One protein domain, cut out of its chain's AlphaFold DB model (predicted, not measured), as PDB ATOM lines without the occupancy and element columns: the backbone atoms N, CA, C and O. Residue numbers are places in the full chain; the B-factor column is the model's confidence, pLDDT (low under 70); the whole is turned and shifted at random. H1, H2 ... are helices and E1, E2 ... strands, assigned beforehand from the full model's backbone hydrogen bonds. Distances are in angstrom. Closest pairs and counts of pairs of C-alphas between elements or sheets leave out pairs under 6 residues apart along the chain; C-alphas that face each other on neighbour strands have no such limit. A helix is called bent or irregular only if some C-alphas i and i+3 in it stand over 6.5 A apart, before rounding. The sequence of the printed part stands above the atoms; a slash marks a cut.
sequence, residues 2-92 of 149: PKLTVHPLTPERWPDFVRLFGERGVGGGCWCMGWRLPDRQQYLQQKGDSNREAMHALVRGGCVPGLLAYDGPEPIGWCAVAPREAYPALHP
ATOM      1  N   PRO A   2     140.191 133.910 245.903       66.62
ATOM      2  CA  PRO A   2     141.160 133.262 245.028       66.62
ATOM      3  C   PRO A   2     141.120 133.896 243.631       66.62
ATOM      4  O   PRO A   2     140.110 134.469 243.211       66.62
ATOM      5  N   LYS A   3     142.267 133.883 242.950       84.69
ATOM      6  CA  LYS A   3     142.431 134.491 241.630       84.69
ATOM      7  C   LYS A   3     141.847 133.548 240.580       84.69
ATOM      8  O   LYS A   3     142.473 132.550 240.243       84.69
ATOM      9  N   LEU A   4     140.675 133.892 240.055       92.56
ATOM     10  CA  LEU A   4     140.075 133.182 238.928       92.56
ATOM     11  C   LEU A   4     140.916 133.374 237.661       92.56
ATOM     12  O   LEU A   4     141.422 134.472 237.406       92.56
ATOM     13  N   THR A   5     141.026 132.322 236.854       95.31
ATOM     14  CA  THR A   5     141.623 132.391 235.513       95.31
ATOM     15  C   THR A   5     140.593 132.019 234.455       95.31
ATOM     16  O   THR A   5     139.609 131.337 234.741       95.31
ATOM     17  N   VAL A   6     140.771 132.535 233.239       96.94
ATOM     18  CA  VAL A   6     139.848 132.317 232.123       96.94
ATOM     19  C   VAL A   6     140.661 131.963 230.889       96.94
ATOM     20  O   VAL A   6     141.603 132.676 230.547       96.94
ATOM     21  N   HIS A   7     140.291 130.872 230.223       97.44
ATOM     22  CA  HIS A   7     141.007 130.352 229.062       97.44
ATOM     23  C   HIS A   7     140.045 129.992 227.922       97.44
ATOM     24  O   HIS A   7     138.908 129.600 228.186       97.44
ATOM     25  N   PRO A   8     140.476 130.106 226.654       97.81
ATOM     26  CA  PRO A   8     139.683 129.651 225.515       97.81
ATOM     27  C   PRO A   8     139.495 128.133 225.533       97.81
ATOM     28  O   PRO A   8     140.402 127.393 225.926       97.81
ATOM     29  N   LEU A   9     138.341 127.662 225.053       98.06
ATOM     30  CA  LEU A   9     138.165 126.243 224.757       98.06
ATOM     31  C   LEU A   9     138.961 125.874 223.505       98.06
ATOM     32  O   LEU A   9     138.725 126.399 222.422       98.06
ATOM     33  N   THR A  10     139.895 124.958 223.701       97.88
ATOM     34  CA  THR A  10     140.848 124.429 222.722       97.88
ATOM     35  C   THR A  10     140.842 122.902 222.812       97.88
ATOM     36  O   THR A  10     140.316 122.372 223.802       97.88
ATOM     37  N   PRO A  11     141.394 122.172 221.824       98.25
ATOM     38  CA  PRO A  11     141.467 120.712 221.877       98.25
ATOM     39  C   PRO A  11     142.083 120.187 223.182       98.25
ATOM     40  O   PRO A  11     141.565 119.246 223.778       98.25
ATOM     41  N   GLU A  12     143.113 120.861 223.695       98.00
ATOM     42  CA  GLU A  12     143.822 120.491 224.923       98.00
ATOM     43  C   GLU A  12     142.947 120.639 226.178       98.00
ATOM     44  O   GLU A  12     143.152 119.942 227.168       98.00
ATOM     45  N   ARG A  13     141.949 121.533 226.142       97.75
ATOM     46  CA  ARG A  13     141.013 121.796 227.252       97.75
ATOM     47  C   ARG A  13     139.660 121.110 227.086       97.75
ATOM     48  O   ARG A  13     138.766 121.311 227.906       97.75
ATOM     49  N   TRP A  14     139.495 120.277 226.058       97.81
ATOM     50  CA  TRP A  14     138.275 119.496 225.868       97.81
ATOM     51  C   TRP A  14     137.906 118.619 227.082       97.81
ATOM     52  O   TRP A  14     136.730 118.617 227.460       97.81
ATOM     53  N   PRO A  15     138.855 117.935 227.762       97.50
ATOM     54  CA  PRO A  15     138.528 117.152 228.956       97.50
ATOM     55  C   PRO A  15     137.923 117.996 230.086       97.50
ATOM     56  O   PRO A  15     136.972 117.555 230.729       97.50
ATOM     57  N   ASP A  16     138.405 119.225 230.289       97.88
ATOM     58  CA  ASP A  16     137.859 120.146 231.294       97.88
ATOM     59  C   ASP A  16     136.443 120.602 230.945       97.88
ATOM     60  O   ASP A  16     135.585 120.689 231.821       97.88
ATOM     61  N   PHE A  17     136.177 120.852 229.663       97.50
ATOM     62  CA  PHE A  17     134.834 121.180 229.193       97.50
ATOM     63  C   PHE A  17     133.854 120.029 229.441       97.50
ATOM     64  O   PHE A  17     132.770 120.254 229.976       97.50
ATOM     65  N   VAL A  18     134.249 118.791 229.117       96.69
ATOM     66  CA  VAL A  18     133.441 117.590 229.393       96.69
ATOM     67  C   VAL A  18     133.219 117.408 230.892       96.69
ATOM     68  O   VAL A  18     132.092 117.142 231.303       96.69
ATOM     69  N   ARG A  19     134.256 117.607 231.711       95.69
ATOM     70  CA  ARG A  19     134.166 117.526 233.174       95.69
ATOM     71  C   ARG A  19     133.184 118.546 233.747       95.69
ATOM     72  O   ARG A  19     132.301 118.163 234.505       95.69
ATOM     73  N   LEU A  20     133.285 119.808 233.328       95.56
ATOM     74  CA  LEU A  20     132.377 120.880 233.750       95.56
ATOM     75  C   LEU A  20     130.916 120.600 233.360       95.56
ATOM     76  O   LEU A  20     129.992 120.947 234.091       95.56
ATOM     77  N   PHE A  21     130.697 120.003 232.189       95.00
ATOM     78  CA  PHE A  21     129.363 119.738 231.647       95.00
ATOM     79  C   PHE A  21     128.732 118.445 232.183       95.00
ATOM     80  O   PHE A  21     127.508 118.300 232.121       95.00
ATOM     81  N   GLY A  22     129.547 117.528 232.707       91.75
ATOM     82  CA  GLY A  22     129.134 116.204 233.162       91.75
ATOM     83  C   GLY A  22     128.722 115.270 232.018       91.75
ATOM     84  O   GLY A  22     128.643 115.660 230.853       91.75
ATOM     85  N   GLU A  23     128.413 114.016 232.355       84.25
ATOM     86  CA  GLU A  23     128.118 112.951 231.377       84.25
ATOM     87  C   GLU A  23     126.973 113.299 230.416       84.25
ATOM     88  O   GLU A  23     127.017 112.968 229.236       84.25
ATOM     89  N   ARG A  24     125.945 113.998 230.907       85.62
ATOM     90  CA  ARG A  24     124.743 114.335 230.124       85.62
ATOM     91  C   ARG A  24     124.800 115.718 229.483       85.62
ATOM     92  O   ARG A  24     123.846 116.111 228.809       85.62
ATOM     93  N   GLY A  25     125.872 116.473 229.702       87.75
ATOM     94  CA  GLY A  25     125.933 117.881 229.347       87.75
ATOM     95  C   GLY A  25     124.970 118.764 230.148       87.75
ATOM     96  O   GLY A  25     124.066 118.306 230.850       87.75
ATOM     97  N   VAL A  26     125.111 120.079 229.984       81.94
ATOM     98  CA  VAL A  26     124.213 121.060 230.610       81.94
ATOM     99  C   VAL A  26     122.846 121.061 229.909       81.94
ATOM    100  O   VAL A  26     122.769 120.967 228.681       81.94
ATOM    101  N   GLY A  27     121.755 121.184 230.674       72.62
ATOM    102  CA  GLY A  27     120.402 121.376 230.130       72.62
ATOM    103  C   GLY A  27     119.834 120.178 229.355       72.62
ATOM    104  O   GLY A  27     119.069 120.374 228.413       72.62
ATOM    105  N   GLY A  28     120.218 118.949 229.718       80.56
ATOM    106  CA  GLY A  28     119.683 117.721 229.116       80.56
ATOM    107  C   GLY A  28     120.273 117.389 227.741       80.56
ATOM    108  O   GLY A  28     119.532 117.013 226.833       80.56
ATOM    109  N   GLY A  29     121.591 117.545 227.580       90.50
ATOM    110  CA  GLY A  29     122.296 117.227 226.334       90.50
ATOM    111  C   GLY A  29     122.475 118.408 225.384       90.50
ATOM    112  O   GLY A  29     122.679 118.203 224.185       90.50
ATOM    113  N   CYS A  30     122.391 119.648 225.876       92.06
ATOM    114  CA  CYS A  30     122.547 120.815 225.012       92.06
ATOM    115  C   CYS A  30     123.979 120.942 224.484       92.06
ATOM    116  O   CYS A  30     124.156 121.297 223.323       92.06
ATOM    117  N   TRP A  31     124.990 120.686 225.331       96.19
ATOM    118  CA  TRP A  31     126.418 120.880 225.011       96.19
ATOM    119  C   TRP A  31     126.722 122.245 224.371       96.19
ATOM    120  O   TRP A  31     127.646 122.399 223.585       96.19
ATOM    121  N   CYS A  32     125.905 123.248 224.710       94.06
ATOM    122  CA  CYS A  32     125.919 124.587 224.129       94.06
ATOM    123  C   CYS A  32     125.732 124.651 222.594       94.06
ATOM    124  O   CYS A  32     126.083 125.641 221.952       94.06
ATOM    125  N   MET A  33     125.120 123.622 222.007       94.88
ATOM    126  CA  MET A  33     124.771 123.559 220.586       94.88
ATOM    127  C   MET A  33     123.377 124.108 220.283       94.88
ATOM    128  O   MET A  33     123.099 124.430 219.135       94.88
ATOM    129  N   GLY A  34     122.505 124.269 221.287       90.94
ATOM    130  CA  GLY A  34     121.108 124.669 221.077       90.94
ATOM    131  C   GLY A  34     120.930 125.937 220.237       90.94
ATOM    132  O   GLY A  34     120.098 125.956 219.340       90.94
ATOM    133  N   TRP A  35     121.757 126.962 220.462       89.69
ATOM    134  CA  TRP A  35     121.710 128.200 219.673       89.69
ATOM    135  C   TRP A  35     122.423 128.106 218.318       89.69
ATOM    136  O   TRP A  35     122.219 128.965 217.463       89.69
ATOM    137  N   ARG A  36     123.278 127.093 218.141       93.06
ATOM    138  CA  ARG A  36     124.050 126.831 216.916       93.06
ATOM    139  C   ARG A  36     123.245 126.039 215.885       93.06
ATOM    140  O   ARG A  36     123.628 125.999 214.723       93.06
ATOM    141  N   LEU A  37     122.140 125.428 216.307       91.94
ATOM    142  CA  LEU A  37     121.191 124.746 215.434       91.94
ATOM    143  C   LEU A  37     120.074 125.719 215.017       91.94
ATOM    144  O   LEU A  37     119.698 126.577 215.812       91.94
ATOM    145  N   PRO A  38     119.568 125.632 213.777       86.12
ATOM    146  CA  PRO A  38     118.624 126.599 213.216       86.12
ATOM    147  C   PRO A  38     117.250 126.570 213.889       86.12
ATOM    148  O   PRO A  38     116.615 127.618 214.008       86.12
ATOM    149  N   ASP A  39     116.792 125.407 214.359       86.31
ATOM    150  CA  ASP A  39     115.473 125.272 214.967       86.31
ATOM    151  C   ASP A  39     115.402 124.219 216.086       86.31
ATOM    152  O   ASP A  39     116.319 123.432 216.348       86.31
ATOM    153  N   ARG A  40     114.258 124.228 216.782       86.19
ATOM    154  CA  ARG A  40     113.977 123.339 217.914       86.19
ATOM    155  C   ARG A  40     113.874 121.873 217.496       86.19
ATOM    156  O   ARG A  40     114.210 121.010 218.304       86.19
ATOM    157  N   GLN A  41     113.376 121.578 216.297       89.81
ATOM    158  CA  GLN A  41     113.200 120.202 215.843       89.81
ATOM    159  C   GLN A  41     114.565 119.544 215.641       89.81
ATOM    160  O   GLN A  41     114.803 118.472 216.198       89.81
ATOM    161  N   GLN A  42     115.486 120.226 214.960       89.44
ATOM    162  CA  GLN A  42     116.853 119.745 214.788       89.44
ATOM    163  C   GLN A  42     117.576 119.611 216.134       89.44
ATOM    164  O   GLN A  42     118.239 118.606 216.383       89.44
ATOM    165  N   TYR A  43     117.387 120.565 217.055       91.62
ATOM    166  CA  TYR A  43     117.925 120.442 218.414       91.62
ATOM    167  C   TYR A  43     117.448 119.176 219.136       91.62
ATOM    168  O   TYR A  43     118.255 118.461 219.732       91.62
ATOM    169  N   LEU A  44     116.147 118.883 219.092       91.56
ATOM    170  CA  LEU A  44     115.583 117.715 219.771       91.56
ATOM    171  C   LEU A  44     116.074 116.392 219.174       91.56
ATOM    172  O   LEU A  44     116.200 115.424 219.922       91.56
ATOM    173  N   GLN A  45     116.368 116.366 217.873       93.31
ATOM    174  CA  GLN A  45     116.945 115.213 217.181       93.31
ATOM    175  C   GLN A  45     118.441 115.021 217.490       93.31
ATOM    176  O   GLN A  45     118.911 113.888 217.499       93.31
ATOM    177  N   GLN A  46     119.185 116.103 217.762       93.75
ATOM    178  CA  GLN A  46     120.648 116.077 217.929       93.75
ATOM    179  C   GLN A  46     121.138 116.130 219.390       93.75
ATOM    180  O   GLN A  46     122.324 115.942 219.659       93.75
ATOM    181  N   LYS A  47     120.274 116.423 220.368       93.81
ATOM    182  CA  LYS A  47     120.687 116.535 221.781       93.81
ATOM    183  C   LYS A  47     121.403 115.283 222.309       93.81
ATOM    184  O   LYS A  47     121.157 114.169 221.863       93.81
ATOM    185  N   GLY A  48     122.247 115.471 223.321       94.94
ATOM    186  CA  GLY A  48     123.043 114.400 223.925       94.94
ATOM    187  C   GLY A  48     124.390 114.239 223.228       94.94
ATOM    188  O   GLY A  48     125.049 115.238 222.933       94.94
ATOM    189  N   ASP A  49     124.798 112.998 222.977       95.44
ATOM    190  CA  ASP A  49     126.136 112.683 222.462       95.44
ATOM    191  C   ASP A  49     126.405 113.272 221.078       95.44
ATOM    192  O   ASP A  49     127.509 113.750 220.827       95.44
ATOM    193  N   SER A  50     125.394 113.352 220.210       96.44
ATOM    194  CA  SER A  50     125.554 113.982 218.894       96.44
ATOM    195  C   SER A  50     125.892 115.474 219.014       96.44
ATOM    196  O   SER A  50     126.751 115.974 218.291       96.44
ATOM    197  N   ASN A  51     125.298 116.194 219.974       97.00
ATOM    198  CA  ASN A  51     125.672 117.579 220.274       97.00
ATOM    199  C   ASN A  51     127.065 117.689 220.903       97.00
ATOM    200  O   ASN A  51     127.798 118.628 220.585       97.00
ATOM    201  N   ARG A  52     127.445 116.747 221.776       97.06
ATOM    202  CA  ARG A  52     128.800 116.687 222.339       97.06
ATOM    203  C   ARG A  52     129.835 116.545 221.228       97.06
ATOM    204  O   ARG A  52     130.800 117.303 221.202       97.06
ATOM    205  N   GLU A  53     129.609 115.617 220.302       97.12
ATOM    206  CA  GLU A  53     130.529 115.356 219.198       97.12
ATOM    207  C   GLU A  53     130.559 116.514 218.199       97.12
ATOM    208  O   GLU A  53     131.636 116.908 217.761       97.12
ATOM    209  N   ALA A  54     129.417 117.140 217.905       97.00
ATOM    210  CA  ALA A  54     129.377 118.332 217.060       97.00
ATOM    211  C   ALA A  54     130.170 119.503 217.669       97.00
ATOM    212  O   ALA A  54     130.928 120.170 216.962       97.00
ATOM    213  N   MET A  55     130.059 119.731 218.983       97.50
ATOM    214  CA  MET A  55     130.878 120.732 219.673       97.50
ATOM    215  C   MET A  55     132.365 120.353 219.647       97.50
ATOM    216  O   MET A  55     133.212 121.204 219.380       97.50
ATOM    217  N   HIS A  56     132.697 119.078 219.869       97.81
ATOM    218  CA  HIS A  56     134.079 118.604 219.804       97.81
ATOM    219  C   HIS A  56     134.673 118.797 218.404       97.81
ATOM    220  O   HIS A  56     135.809 119.244 218.271       97.81
ATOM    221  N   ALA A  57     133.895 118.518 217.357       98.06
ATOM    222  CA  ALA A  57     134.303 118.704 215.973       98.06
ATOM    223  C   ALA A  57     134.612 120.176 215.661       98.06
ATOM    224  O   ALA A  57     135.621 120.447 215.014       98.06
ATOM    225  N   LEU A  58     133.817 121.125 216.178       97.12
ATOM    226  CA  LEU A  58     134.125 122.558 216.072       97.12
ATOM    227  C   LEU A  58     135.483 122.882 216.706       97.12
ATOM    228  O   LEU A  58     136.314 123.532 216.073       97.12
ATOM    229  N   VAL A  59     135.717 122.401 217.930       97.88
ATOM    230  CA  VAL A  59     136.966 122.640 218.671       97.88
ATOM    231  C   VAL A  59     138.171 122.040 217.941       97.88
ATOM    232  O   VAL A  59     139.174 122.722 217.742       97.88
ATOM    233  N   ARG A  60     138.069 120.788 217.477       97.94
ATOM    234  CA  ARG A  60     139.127 120.126 216.690       97.94
ATOM    235  C   ARG A  60     139.376 120.815 215.348       97.94
ATOM    236  O   ARG A  60     140.506 120.824 214.879       97.94
ATOM    237  N   GLY A  61     138.344 121.413 214.756       96.44
ATOM    238  CA  GLY A  61     138.441 122.211 213.532       96.44
ATOM    239  C   GLY A  61     139.071 123.597 213.721       96.44
ATOM    240  O   GLY A  61     139.070 124.385 212.780       96.44
ATOM    241  N   GLY A  62     139.572 123.922 214.918       94.00
ATOM    242  CA  GLY A  62     140.216 125.203 215.219       94.00
ATOM    243  C   GLY A  62     139.248 126.327 215.599       94.00
ATOM    244  O   GLY A  62     139.680 127.456 215.827       94.00
ATOM    245  N   CYS A  63     137.944 126.050 215.703       95.25
ATOM    246  CA  CYS A  63     137.005 127.016 216.261       95.25
ATOM    247  C   CYS A  63     137.222 127.125 217.776       95.25
ATOM    248  O   CYS A  63     137.334 126.116 218.469       95.25
ATOM    249  N   VAL A  64     137.202 128.348 218.304       96.44
ATOM    250  CA  VAL A  64     137.170 128.617 219.748       96.44
ATOM    251  C   VAL A  64     135.747 129.060 220.104       96.44
ATOM    252  O   VAL A  64     135.420 130.237 219.956       96.44
ATOM    253  N   PRO A  65     134.855 128.142 220.522       95.75
ATOM    254  CA  PRO A  65     133.428 128.437 220.668       95.75
ATOM    255  C   PRO A  65     133.067 129.122 221.995       95.75
ATOM    256  O   PRO A  65     131.885 129.390 222.237       95.75
ATOM    257  N   GLY A  66     134.046 129.369 222.871       96.75
ATOM    258  CA  GLY A  66     133.827 129.996 224.168       96.75
ATOM    259  C   GLY A  66     135.022 129.938 225.116       96.75
ATOM    260  O   GLY A  66     136.147 129.622 224.725       96.75
ATOM    261  N   LEU A  67     134.744 130.271 226.375       98.06
ATOM    262  CA  LEU A  67     135.704 130.442 227.459       98.06
ATOM    263  C   LEU A  67     135.354 129.536 228.646       98.06
ATOM    264  O   LEU A  67     134.186 129.426 229.027       98.06
ATOM    265  N   LEU A  68     136.382 128.960 229.265       97.94
ATOM    266  CA  LEU A  68     136.321 128.228 230.528       97.94
ATOM    267  C   LEU A  68     136.890 129.091 231.656       97.94
ATOM    268  O   LEU A  68     137.967 129.670 231.510       97.94
ATOM    269  N   ALA A  69     136.173 129.164 232.774       97.25
ATOM    270  CA  ALA A  69     136.633 129.800 234.002       97.25
ATOM    271  C   ALA A  69     137.139 128.741 234.986       97.25
ATOM    272  O   ALA A  69     136.506 127.696 235.129       97.25
ATOM    273  N   TYR A  70     138.234 129.040 235.684       95.81
ATOM    274  CA  TYR A  70     138.890 128.126 236.615       95.81
ATOM    275  C   TYR A  70     139.118 128.755 237.993       95.81
ATOM    276  O   TYR A  70     139.497 129.930 238.085       95.81
ATOM    277  N   ASP A  71     138.963 127.942 239.040       94.00
ATOM    278  CA  ASP A  71     139.528 128.175 240.374       94.00
ATOM    279  C   ASP A  71     140.663 127.166 240.607       94.00
ATOM    280  O   ASP A  71     140.439 125.966 240.771       94.00
ATOM    281  N   GLY A  72     141.911 127.632 240.507       90.88
ATOM    282  CA  GLY A  72     143.071 126.741 240.423       90.88
ATOM    283  C   GLY A  72     142.985 125.816 239.192       90.88
ATOM    284  O   GLY A  72     142.830 126.326 238.082       90.88
ATOM    285  N   PRO A  73     143.110 124.482 239.348       92.81
ATOM    286  CA  PRO A  73     142.978 123.519 238.251       92.81
ATOM    287  C   PRO A  73     141.522 123.106 237.955       92.81
ATOM    288  O   PRO A  73     141.286 122.316 237.037       92.81
ATOM    289  N   GLU A  74     140.546 123.585 238.731       94.44
ATOM    290  CA  GLU A  74     139.152 123.154 238.612       94.44
ATOM    291  C   GLU A  74     138.367 124.065 237.657       94.44
ATOM    292  O   GLU A  74     138.296 125.271 237.911       94.44
ATOM    293  N   PRO A  75     137.759 123.544 236.574       96.62
ATOM    294  CA  PRO A  75     136.858 124.312 235.732       96.62
ATOM    295  C   PRO A  75     135.532 124.522 236.469       96.62
ATOM    296  O   PRO A  75     134.841 123.574 236.825       96.62
ATOM    297  N   ILE A  76     135.151 125.782 236.667       95.44
ATOM    298  CA  ILE A  76     133.964 126.170 237.444       95.44
ATOM    299  C   ILE A  76     132.910 126.908 236.614       95.44
ATOM    300  O   ILE A  76     131.841 127.245 237.122       95.44
ATOM    301  N   GLY A  77     133.201 127.227 235.351       94.88
ATOM    302  CA  GLY A  77     132.293 128.037 234.547       94.88
ATOM    303  C   GLY A  77     132.552 127.978 233.053       94.88
ATOM    304  O   GLY A  77     133.671 127.753 232.600       94.88
ATOM    305  N   TRP A  78     131.484 128.214 232.296       96.44
ATOM    306  CA  TRP A  78     131.475 128.219 230.839       96.44
ATOM    307  C   TRP A  78     130.765 129.459 230.310       96.44
ATOM    308  O   TRP A  78     129.689 129.824 230.788       96.44
ATOM    309  N   CYS A  79     131.335 130.064 229.274       95.56
ATOM    310  CA  CYS A  79     130.689 131.119 228.510       95.56
ATOM    311  C   CYS A  79     130.866 130.853 227.016       95.56
ATOM    312  O   CYS A  79     131.988 130.840 226.515       95.56
ATOM    313  N   ALA A  80     129.762 130.667 226.295       94.44
ATOM    314  CA  ALA A  80     129.795 130.559 224.843       94.44
ATOM    315  C   ALA A  80     130.059 131.928 224.218       94.44
ATOM    316  O   ALA A  80     129.348 132.894 224.500       94.44
ATOM    317  N   VAL A  81     131.061 132.003 223.347       93.12
ATOM    318  CA  VAL A  81     131.469 133.240 222.678       93.12
ATOM    319  C   VAL A  81     131.804 132.898 221.236       93.12
ATOM    320  O   VAL A  81     132.714 132.121 220.974       93.12
ATOM    321  N   ALA A  82     131.036 133.442 220.297       90.62
ATOM    322  CA  ALA A  82     131.285 133.284 218.867       90.62
ATOM    323  C   ALA A  82     130.614 134.426 218.084       90.62
ATOM    324  O   ALA A  82     129.745 135.108 218.648       90.62
ATOM    325  N   PRO A  83     130.984 134.633 216.806       90.31
ATOM    326  CA  PRO A  83     130.275 135.543 215.914       90.31
ATOM    327  C   PRO A  83     128.777 135.231 215.855       90.31
ATOM    328  O   PRO A  83     128.349 134.095 216.073       90.31
ATOM    329  N   ARG A  84     127.963 136.247 215.566       86.19
ATOM    330  CA  ARG A  84     126.499 136.134 215.579       86.19
ATOM    331  C   ARG A  84     125.995 135.091 214.580       86.19
ATOM    332  O   ARG A  84     125.012 134.409 214.847       86.19
ATOM    333  N   GLU A  85     126.687 134.965 213.463       87.12
ATOM    334  CA  GLU A  85     126.403 134.069 212.346       87.12
ATOM    335  C   GLU A  85     126.531 132.598 212.764       87.12
ATOM    336  O   GLU A  85     125.873 131.731 212.200       87.12
ATOM    337  N   ALA A  86     127.315 132.317 213.811       91.44
ATOM    338  CA  ALA A  86     127.433 130.984 214.388       91.44
ATOM    339  C   ALA A  86     126.198 130.566 215.211       91.44
ATOM    340  O   ALA A  86     126.144 129.432 215.690       91.44
ATOM    341  N   TYR A  87     125.229 131.469 215.401       91.94
ATOM    342  CA  TYR A  87     124.028 131.253 216.202       91.94
ATOM    343  C   TYR A  87     122.742 131.541 215.407       91.94
ATOM    344  O   TYR A  87     122.054 132.533 215.679       91.94
ATOM    345  N   PRO A  88     122.380 130.690 214.431       88.44
ATOM    346  CA  PRO A  88     121.208 130.906 213.584       88.44
ATOM    347  C   PRO A  88     119.895 130.986 214.383       88.44
ATOM    348  O   PRO A  88     119.038 131.812 214.076       88.44
ATOM    349  N   ALA A  89     119.746 130.251 215.488       84.75
ATOM    350  CA  ALA A  89     118.551 130.358 216.335       84.75
ATOM    351  C   ALA A  89     118.374 131.740 217.000       84.75
ATOM    352  O   ALA A  89     117.301 132.041 217.527       84.75
ATOM    353  N   LEU A  90     119.405 132.597 216.997       78.94
ATOM    354  CA  LEU A  90     119.296 133.967 217.495       78.94
ATOM    355  C   LEU A  90     118.733 134.942 216.455       78.94
ATOM    356  O   LEU A  90     118.493 136.095 216.829       78.94
ATOM    357  N   HIS A  91     118.539 134.550 215.186       68.50
ATOM    358  CA  HIS A  91     117.939 135.421 214.167       68.50
ATOM    359  C   HIS A  91     116.645 136.074 214.686       68.50
ATOM    360  O   HIS A  91     115.930 135.475 215.493       68.50
ATOM    361  N   PRO A  92     116.361 137.337 214.304       60.50
ATOM    362  CA  PRO A  92     115.241 138.075 214.867       60.50
ATOM    363  C   PRO A  92     113.931 137.346 214.571       60.50
ATOM    364  O   PRO A  92     113.411 137.398 213.462       60.50
TER     365      PRO A  92
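Overview. This is residues 2 to 92 of the 149 residues of an uncharacterized protein of Acidobacteria bacterium (UniProt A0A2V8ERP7). A small three-stranded sheet makes one end of an elongated body, with helix H1 crossing over one of its faces. H3 lies beyond the sheet and meets the beginning of H1 with its last residues, and the short H2 lies toward the far end. The 91 printed residues include three named helices and three named strands, along the chain E1, H1, H2, H3, E2, E3; the sheet's order is E1, E2, E3, antiparallel, and the class is mixed. The whole is compact, with a radius of gyration of the C-alphas of 13.2 A and spans of 41 by 27 by 23 A.

Arrangement. E1, residues 5 to 8, is antiparallel to the inner strand E2, residues 66 to 71, with N 7 and O 68 2.9 A apart. E2 and E3, residues 74 to 80, form a hairpin, with N 69 and O 77 2.9 A apart. H1, residues 11 to 21, is on the sheet at a height of 9.2 A, in two layers, a helix on one face of a sheet. It runs across the strands, at 74 degrees to E2 on the local plane; its closest C-alphas to E3 are Leu 20 and Pro 75, 6.0 A. H3, residues 49 to 60, touches H1 with residues 56 to 60 alone, at a shallow tilt of 31 degrees, opposite ways; the closest C-alphas are Pro 11 and Arg 60, 5.7 A. H2, residues 40 to 46, is near H3 and apart from H1. Every O i to N i+4 pair is within hydrogen-bond range in H2 and H3, but 5 of 7 in H1.

Along the chain. E1 begins at C-alpha 5 (141.623, 132.391, 235.513). H1 spans 15.6 A and is irregular, with C-alphas 12 and 15 7.4 A apart. H3 spans 16.0 A, E2 17.3 A and E3 18.2 A, ending at C-alpha 80 (129.795, 130.559, 224.843).

Size, cuts and confidence. The C-alphas of Pro 2 and Gln 41 are the farthest apart, 42.5 A. The printed part has no cut. The link H1 to H2 is long, with 18 residues. Residue 2 and residues 91 to 92 are under pLDDT 70.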